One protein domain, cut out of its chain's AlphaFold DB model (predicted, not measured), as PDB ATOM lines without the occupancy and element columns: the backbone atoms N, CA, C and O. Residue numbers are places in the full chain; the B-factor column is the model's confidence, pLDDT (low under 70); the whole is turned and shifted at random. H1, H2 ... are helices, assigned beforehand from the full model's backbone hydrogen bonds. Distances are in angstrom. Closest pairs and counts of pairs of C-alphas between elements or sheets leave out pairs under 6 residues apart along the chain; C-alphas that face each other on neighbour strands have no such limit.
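This is residues 4 to 56 of the 309 residues of an uncharacterized protein of Melipona quadrifasciata (UniProt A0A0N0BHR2). The domain is a helical hairpin of two long helices, H1 and H2, side by side and joined by a tight turn, with a short third helix, H3, set off from H2 on the side away from H1, where the chain folds back after H2. The stretch from residue 42 to residue 52 sticks out from the hairpin, and H3 packs on neither long helix. The printed part has 53 residues with three named helices, in the order H1, H2, H3, and no named strand; its class is all helix. It is loose, with a radius of gyration of the C-alphas of 12.6 A and spans of 36 by 26 by 15 A.

Find C-alpha 4 at (483.757, -9.755, 655.355); here H1 begins, and it runs through residues 4 to 22 over 27.2 A. After three residues, look at C-alpha 26 at (507.351, -2.274, 654.574), where H2 begins; it holds residues 26 to 42 and is 24.5 A long. H3 holds residues 50 to 56 and ends at C-alpha 56, at (504.416, -24.335, 655.449).

H1 touches H2 with residues 12 to 20 alone; the closest C-alphas, those of Ser 19 and Leu 26, are 5.6 A apart. The two form a hairpin, running opposite ways at a shallow tilt of 16 degrees. H3 is apart from H1 and from H2. In H1 and H2 every O i to N i+4 pair is within hydrogen-bond range; in H3 1 of 3 is, beside 3 of 4 O i to N i+3 pairs.

The two C-alphas farthest apart, those of Lys 21 and Gly 47, are 35.9 A apart. The printed part has no cut. The link from H1 to H2 is tight, and the link from H2 to H3, seven residues, is short. Residues 42 to 52, of which 50 to 52 belong to H3, stand free. Look in the B-factor column for the model's confidence: the mean pLDDT of the printed part is 72.1, and residues 4, 6, 22, 25 and 46 to 56 are under 70.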
ATOM      1  N   LEU A   4     482.368  -9.535 654.935       64.50
ATOM      2  CA  LEU A   4     483.757  -9.755 655.355       64.50
ATOM      3  C   LEU A   4     484.791  -9.426 654.255       64.50
ATOM      4  O   LEU A   4     485.876  -8.924 654.534       64.50
ATOM      5  N   SER A   5     484.446  -9.659 652.984       77.56
ATOM      6  CA  SER A   5     485.336  -9.403 651.843       77.56
ATOM      7  C   SER A   5     485.558  -7.904 651.598       77.56
ATOM      8  O   SER A   5     486.649  -7.502 651.198       77.56
ATOM      9  N   ARG A   6     484.565  -7.050 651.887       68.88
ATOM     10  CA  ARG A   6     484.688  -5.595 651.689       68.88
ATOM     11  C   ARG A   6     485.567  -4.935 652.749       68.88
ATOM     12  O   ARG A   6     486.350  -4.047 652.420       68.88
ATOM     13  N   GLU A   7     485.489  -5.390 653.995       72.94
ATOM     14  CA  GLU A   7     486.314  -4.856 655.087       72.94
ATOM     15  C   GLU A   7     487.795  -5.215 654.914       72.94
ATOM     16  O   GLU A   7     488.664  -4.350 655.044       72.94
ATOM     17  N   LEU A   8     488.086  -6.454 654.501       77.31
ATOM     18  CA  LEU A   8     489.441  -6.896 654.160       77.31
ATOM     19  C   LEU A   8     490.036  -6.103 652.986       77.31
ATOM     20  O   LEU A   8     491.208  -5.716 653.023       77.31
ATOM     21  N   GLN A   9     489.234  -5.794 651.966       77.06
ATOM     22  CA  GLN A   9     489.662  -4.950 650.844       77.06
ATOM     23  C   GLN A   9     489.961  -3.509 651.277       77.06
ATOM     24  O   GLN A   9     490.924  -2.897 650.812       77.06
ATOM     25  N   PHE A  10     489.186  -2.963 652.211       75.75
ATOM     26  CA  PHE A  10     489.409  -1.610 652.711       75.75
ATOM     27  C   PHE A  10     490.659  -1.513 653.603       75.75
ATOM     28  O   PHE A  10     491.446  -0.570 653.476       75.75
ATOM     29  N   LEU A  11     490.887  -2.514 654.458       79.50
ATOM     30  CA  LEU A  11     492.083  -2.612 655.301       79.50
ATOM     31  C   LEU A  11     493.358  -2.794 654.470       79.50
ATOM     32  O   LEU A  11     494.344  -2.090 654.697       79.50
ATOM     33  N   THR A  12     493.327  -3.670 653.464       81.25
ATOM     34  CA  THR A  12     494.463  -3.858 652.544       81.25
ATOM     35  C   THR A  12     494.769  -2.581 651.761       81.25
ATOM     36  O   THR A  12     495.935  -2.197 651.653       81.25
ATOM     37  N   TYR A  13     493.747  -1.855 651.297       80.81
ATOM     38  CA  TYR A  13     493.931  -0.578 650.606       80.81
ATOM     39  C   TYR A  13     494.561   0.503 651.503       80.81
ATOM     40  O   TYR A  13     495.539   1.145 651.106       80.81
ATOM     41  N   LYS A  14     494.074   0.664 652.742       79.75
ATOM     42  CA  LYS A  14     494.674   1.588 653.724       79.75
ATOM     43  C   LYS A  14     496.127   1.229 654.031       79.75
ATOM     44  O   LYS A  14     496.982   2.115 654.054       79.75
ATOM     45  N   PHE A  15     496.430  -0.057 654.197       78.06
ATOM     46  CA  PHE A  15     497.788  -0.517 654.486       78.06
ATOM     47  C   PHE A  15     498.752  -0.262 653.315       78.06
ATOM     48  O   PHE A  15     499.884   0.161 653.535       78.06
ATOM     49  N   ILE A  16     498.295  -0.420 652.064       81.06
ATOM     50  CA  ILE A  16     499.074  -0.091 650.856       81.06
ATOM     51  C   ILE A  16     499.388   1.414 650.774       81.06
ATOM     52  O   ILE A  16     500.490   1.796 650.375       81.06
ATOM     53  N   ILE A  17     498.441   2.282 651.142       80.44
ATOM     54  CA  ILE A  17     498.665   3.738 651.157       80.44
ATOM     55  C   ILE A  17     499.705   4.111 652.217       80.44
ATOM     56  O   ILE A  17     500.628   4.878 651.938       80.44
ATOM     57  N   ILE A  18     499.591   3.537 653.416       77.38
ATOM     58  CA  ILE A  18     500.525   3.784 654.519       77.38
ATOM     59  C   ILE A  18     501.922   3.252 654.165       77.38
ATOM     60  O   ILE A  18     502.911   3.967 654.328       77.38
ATOM     61  N   SER A  19     502.035   2.048 653.596       76.56
ATOM     62  CA  SER A  19     503.337   1.466 653.252       76.56
ATOM     63  C   SER A  19     504.056   2.222 652.133       76.56
ATOM     64  O   SER A  19     505.280   2.361 652.179       76.56
ATOM     65  N   LYS A  20     503.315   2.801 651.174       72.75
ATOM     66  CA  LYS A  20     503.877   3.714 650.164       72.75
ATOM     67  C   LYS A  20     504.420   5.010 650.767       72.75
ATOM     68  O   LYS A  20     505.359   5.572 650.211       72.75
ATOM     69  N   LYS A  21     503.836   5.481 651.873       78.81
ATOM     70  CA  LYS A  21     504.195   6.756 652.500       78.81
ATOM     71  C   LYS A  21     505.355   6.637 653.495       78.81
ATOM     72  O   LYS A  21     506.119   7.590 653.600       78.81
ATOM     73  N   TYR A  22     505.512   5.504 654.193       68.88
ATOM     74  CA  TYR A  22     506.355   5.472 655.399       68.88
ATOM     75  C   TYR A  22     507.673   4.674 655.349       68.88
ATOM     76  O   TYR A  22     508.574   5.061 656.086       68.88
ATOM     77  N   HIS A  23     507.894   3.647 654.509       73.69
ATOM     78  CA  HIS A  23     509.259   3.086 654.341       73.69
ATOM     79  C   HIS A  23     509.376   2.020 653.229       73.69
ATOM     80  O   HIS A  23     508.518   1.137 653.148       73.69
ATOM     81  N   PRO A  24     510.487   1.951 652.460       70.06
ATOM     82  CA  PRO A  24     510.732   0.862 651.502       70.06
ATOM     83  C   PRO A  24     510.804  -0.536 652.145       70.06
ATOM     84  O   PRO A  24     510.508  -1.524 651.475       70.06
ATOM     85  N   CYS A  25     511.128  -0.638 653.439       64.25
ATOM     86  CA  CYS A  25     511.185  -1.923 654.153       64.25
ATOM     87  C   CYS A  25     509.801  -2.568 654.360       64.25
ATOM     88  O   CYS A  25     509.697  -3.790 654.396       64.25
ATOM     89  N   LEU A  26     508.725  -1.772 654.421       74.94
ATOM     90  CA  LEU A  26     507.351  -2.274 654.574       74.94
ATOM     91  C   LEU A  26     506.770  -2.821 653.263       74.94
ATOM     92  O   LEU A  26     505.741  -3.501 653.265       74.94
ATOM     93  N   ARG A  27     507.438  -2.569 652.132       72.12
ATOM     94  CA  ARG A  27     506.993  -3.025 650.812       72.12
ATOM     95  C   ARG A  27     506.982  -4.550 650.708       72.12
ATOM     96  O   ARG A  27     506.031  -5.105 650.170       72.12
ATOM     97  N   ASN A  28     507.981  -5.219 651.283       73.12
ATOM     98  CA  ASN A  28     508.050  -6.681 651.282       73.12
ATOM     99  C   ASN A  28     506.949  -7.295 652.154       73.12
ATOM    100  O   ASN A  28     506.292  -8.233 651.723       73.12
ATOM    101  N   LEU A  29     506.673  -6.706 653.324       82.25
ATOM    102  CA  LEU A  29     505.580  -7.141 654.198       82.25
ATOM    103  C   LEU A  29     504.213  -6.975 653.517       82.25
ATOM    104  O   LEU A  29     503.387  -7.882 653.551       82.25
ATOM    105  N   THR A  30     504.006  -5.848 652.829       80.75
ATOM    106  CA  THR A  30     502.767  -5.570 652.085       80.75
ATOM    107  C   THR A  30     502.547  -6.595 650.967       80.75
ATOM    108  O   THR A  30     501.438  -7.089 650.796       80.75
ATOM    109  N   ILE A  31     503.603  -6.952 650.225       81.69
ATOM    110  CA  ILE A  31     503.529  -7.961 649.157       81.69
ATOM    111  C   ILE A  31     503.186  -9.336 649.739       81.69
ATOM    112  O   ILE A  31     502.305 -10.009 649.210       81.69
ATOM    113  N   THR A  32     503.818  -9.732 650.845       79.31
ATOM    114  CA  THR A  32     503.533 -11.012 651.505       79.31
ATOM    115  C   THR A  32     502.085 -11.089 651.990       79.31
ATOM    116  O   THR A  32     501.423 -12.093 651.744       79.31
ATOM    117  N   ILE A  33     501.561 -10.020 652.600       87.81
ATOM    118  CA  ILE A  33     500.164  -9.962 653.058       87.81
ATOM    119  C   ILE A  33     499.201 -10.088 651.871       87.81
ATOM    120  O   ILE A  33     498.294 -10.911 651.917       87.81
ATOM    121  N   VAL A  34     499.431  -9.351 650.779       87.62
ATOM    122  CA  VAL A  34     498.576  -9.418 649.578       87.62
ATOM    123  C   VAL A  34     498.597 -10.813 648.943       87.62
ATOM    124  O   VAL A  34     497.557 -11.307 648.514       87.62
ATOM    125  N   ILE A  35     499.757 -11.475 648.901       83.06
ATOM    126  CA  ILE A  35     499.872 -12.845 648.381       83.06
ATOM    127  C   ILE A  35     499.093 -13.827 649.261       83.06
ATOM    128  O   ILE A  35     498.372 -14.666 648.727       83.06
ATOM    129  N   ILE A  36     499.204 -13.710 650.588       83.44
ATOM    130  CA  ILE A  36     498.483 -14.575 651.528       83.44
ATOM    131  C   ILE A  36     496.972 -14.347 651.416       83.44
ATOM    132  O   ILE A  36     496.232 -15.319 651.302       83.44
ATOM    133  N   SER A  37     496.508 -13.095 651.361       81.94
ATOM    134  CA  SER A  37     495.084 -12.777 651.188       81.94
ATOM    135  C   SER A  37     494.526 -13.342 649.878       81.94
ATOM    136  O   SER A  37     493.514 -14.036 649.899       81.94
ATOM    137  N   ASN A  38     495.226 -13.154 648.755       77.06
ATOM    138  CA  ASN A  38     494.803 -13.709 647.464       77.06
ATOM    139  C   ASN A  38     494.824 -15.246 647.443       77.06
ATOM    140  O   ASN A  38     494.025 -15.872 646.748       77.06
ATOM    141  N   PHE A  39     495.753 -15.867 648.175       82.19
ATOM    142  CA  PHE A  39     495.824 -17.320 648.292       82.19
ATOM    143  C   PHE A  39     494.655 -17.875 649.116       82.19
ATOM    144  O   PHE A  39     494.042 -18.863 648.711       82.19
ATOM    145  N   LEU A  40     494.313 -17.222 650.230       80.81
ATOM    146  CA  LEU A  40     493.186 -17.602 651.084       80.81
ATOM    147  C   LEU A  40     491.837 -17.420 650.376       80.81
ATOM    148  O   LEU A  40     490.987 -18.302 650.472       80.81
ATOM    149  N   ASP A  41     491.675 -16.351 649.589       78.56
ATOM    150  CA  ASP A  41     490.471 -16.130 648.777       78.56
ATOM    151  C   ASP A  41     490.279 -17.218 647.708       78.56
ATOM    152  O   ASP A  41     489.153 -17.599 647.386       78.56
ATOM    153  N   LYS A  42     491.378 -17.747 647.154       77.50
ATOM    154  CA  LYS A  42     491.331 -18.769 646.098       77.50
ATOM    155  C   LYS A  42     491.097 -20.183 646.636       77.50
ATOM    156  O   LYS A  42     490.609 -21.037 645.897       77.50
ATOM    157  N   TYR A  43     491.435 -20.437 647.899       74.12
ATOM    158  CA  TYR A  43     491.321 -21.755 648.525       74.12
ATOM    159  C   TYR A  43     490.663 -21.671 649.907       74.12
ATOM    160  O   TYR A  43     491.318 -21.951 650.916       74.12
ATOM    161  N   PRO A  44     489.362 -21.340 649.983       73.81
ATOM    162  CA  PRO A  44     488.641 -21.337 651.245       73.81
ATOM    163  C   PRO A  44     488.440 -22.786 651.701       73.81
ATOM    164  O   PRO A  44     487.489 -23.458 651.307       73.81
ATOM    165  N   LYS A  45     489.364 -23.303 652.512       70.44
ATOM    166  CA  LYS A  45     489.165 -24.560 653.235       70.44
ATOM    167  C   LYS A  45     488.823 -24.240 654.690       70.44
ATOM    168  O   LYS A  45     489.592 -23.523 655.333       70.44
ATOM    169  N   PRO A  46     487.708 -24.758 655.229       59.56
ATOM    170  CA  PRO A  46     487.411 -24.605 656.645       59.56
ATOM    171  C   PRO A  46     488.444 -25.395 657.465       59.56
ATOM    172  O   PRO A  46     488.634 -26.586 657.226       59.56
ATOM    173  N   GLY A  47     489.113 -24.729 658.413       66.56
ATOM    174  CA  GLY A  47     489.889 -25.403 659.462       66.56
ATOM    175  C   GLY A  47     491.394 -25.125 659.544       66.56
ATOM    176  O   GLY A  47     492.040 -25.761 660.366       66.56
ATOM    177  N   TYR A  48     491.971 -24.203 658.764       63.81
ATOM    178  CA  TYR A  48     493.375 -23.812 658.969       63.81
ATOM    179  C   TYR A  48     493.499 -22.681 659.989       63.81
ATOM    180  O   TYR A  48     492.889 -21.621 659.836       63.81
ATOM    181  N   THR A  49     494.324 -22.893 661.011       62.75
ATOM    182  CA  THR A  49     494.733 -21.845 661.947       62.75
ATOM    183  C   THR A  49     495.947 -21.091 661.392       62.75
ATOM    184  O   THR A  49     496.724 -21.629 660.603       62.75
ATOM    185  N   LEU A  50     496.148 -19.828 661.790       47.72
ATOM    186  CA  LEU A  50     497.314 -19.024 661.369       47.72
ATOM    187  C   LEU A  50     498.661 -19.704 661.701       47.72
ATOM    188  O   LEU A  50     499.640 -19.517 660.975       47.72
ATOM    189  N   SER A  51     498.696 -20.542 662.742       48.84
ATOM    190  CA  SER A  51     499.829 -21.401 663.112       48.84
ATOM    191  C   SER A  51     500.180 -22.446 662.049       48.84
ATOM    192  O   SER A  51     501.363 -22.698 661.817       48.84
ATOM    193  N   ASP A  52     499.190 -22.998 661.346       49.34
ATOM    194  CA  ASP A  52     499.413 -24.026 660.319       49.34
ATOM    195  C   ASP A  52     500.066 -23.438 659.058       49.34
ATOM    196  O   ASP A  52     500.835 -24.100 658.361       49.34
ATOM    197  N   ILE A  53     499.811 -22.154 658.783       54.06
ATOM    198  CA  ILE A  53     500.352 -21.433 657.621       54.06
ATOM    199  C   ILE A  53     501.825 -21.049 657.851       54.06
ATOM    200  O   ILE A  53     502.628 -21.088 656.915       54.06
ATOM    201  N   ALA A  54     502.214 -20.750 659.096       45.28
ATOM    202  CA  ALA A  54     503.601 -20.445 659.457       45.28
ATOM    203  C   ALA A  54     504.544 -21.655 659.277       45.28
ATOM    204  O   ALA A  54     505.709 -21.479 658.916       45.28
ATOM    205  N   LEU A  55     504.034 -22.882 659.445       40.75
ATOM    206  CA  LEU A  55     504.802 -24.124 659.295       40.75
ATOM    207  C   LEU A  55     505.082 -24.494 657.824       40.75
ATOM    208  O   LEU A  55     506.091 -25.124 657.510       40.75
ATOM    209  N   ILE A  56     504.234 -24.062 656.888       45.34
ATOM    210  CA  ILE A  56     504.416 -24.335 655.449       45.34
ATOM    211  C   ILE A  56     505.525 -23.449 654.846       45.34
ATOM    212  O   ILE A  56     506.183 -23.841 653.880       45.34
TER     213      ILE A  56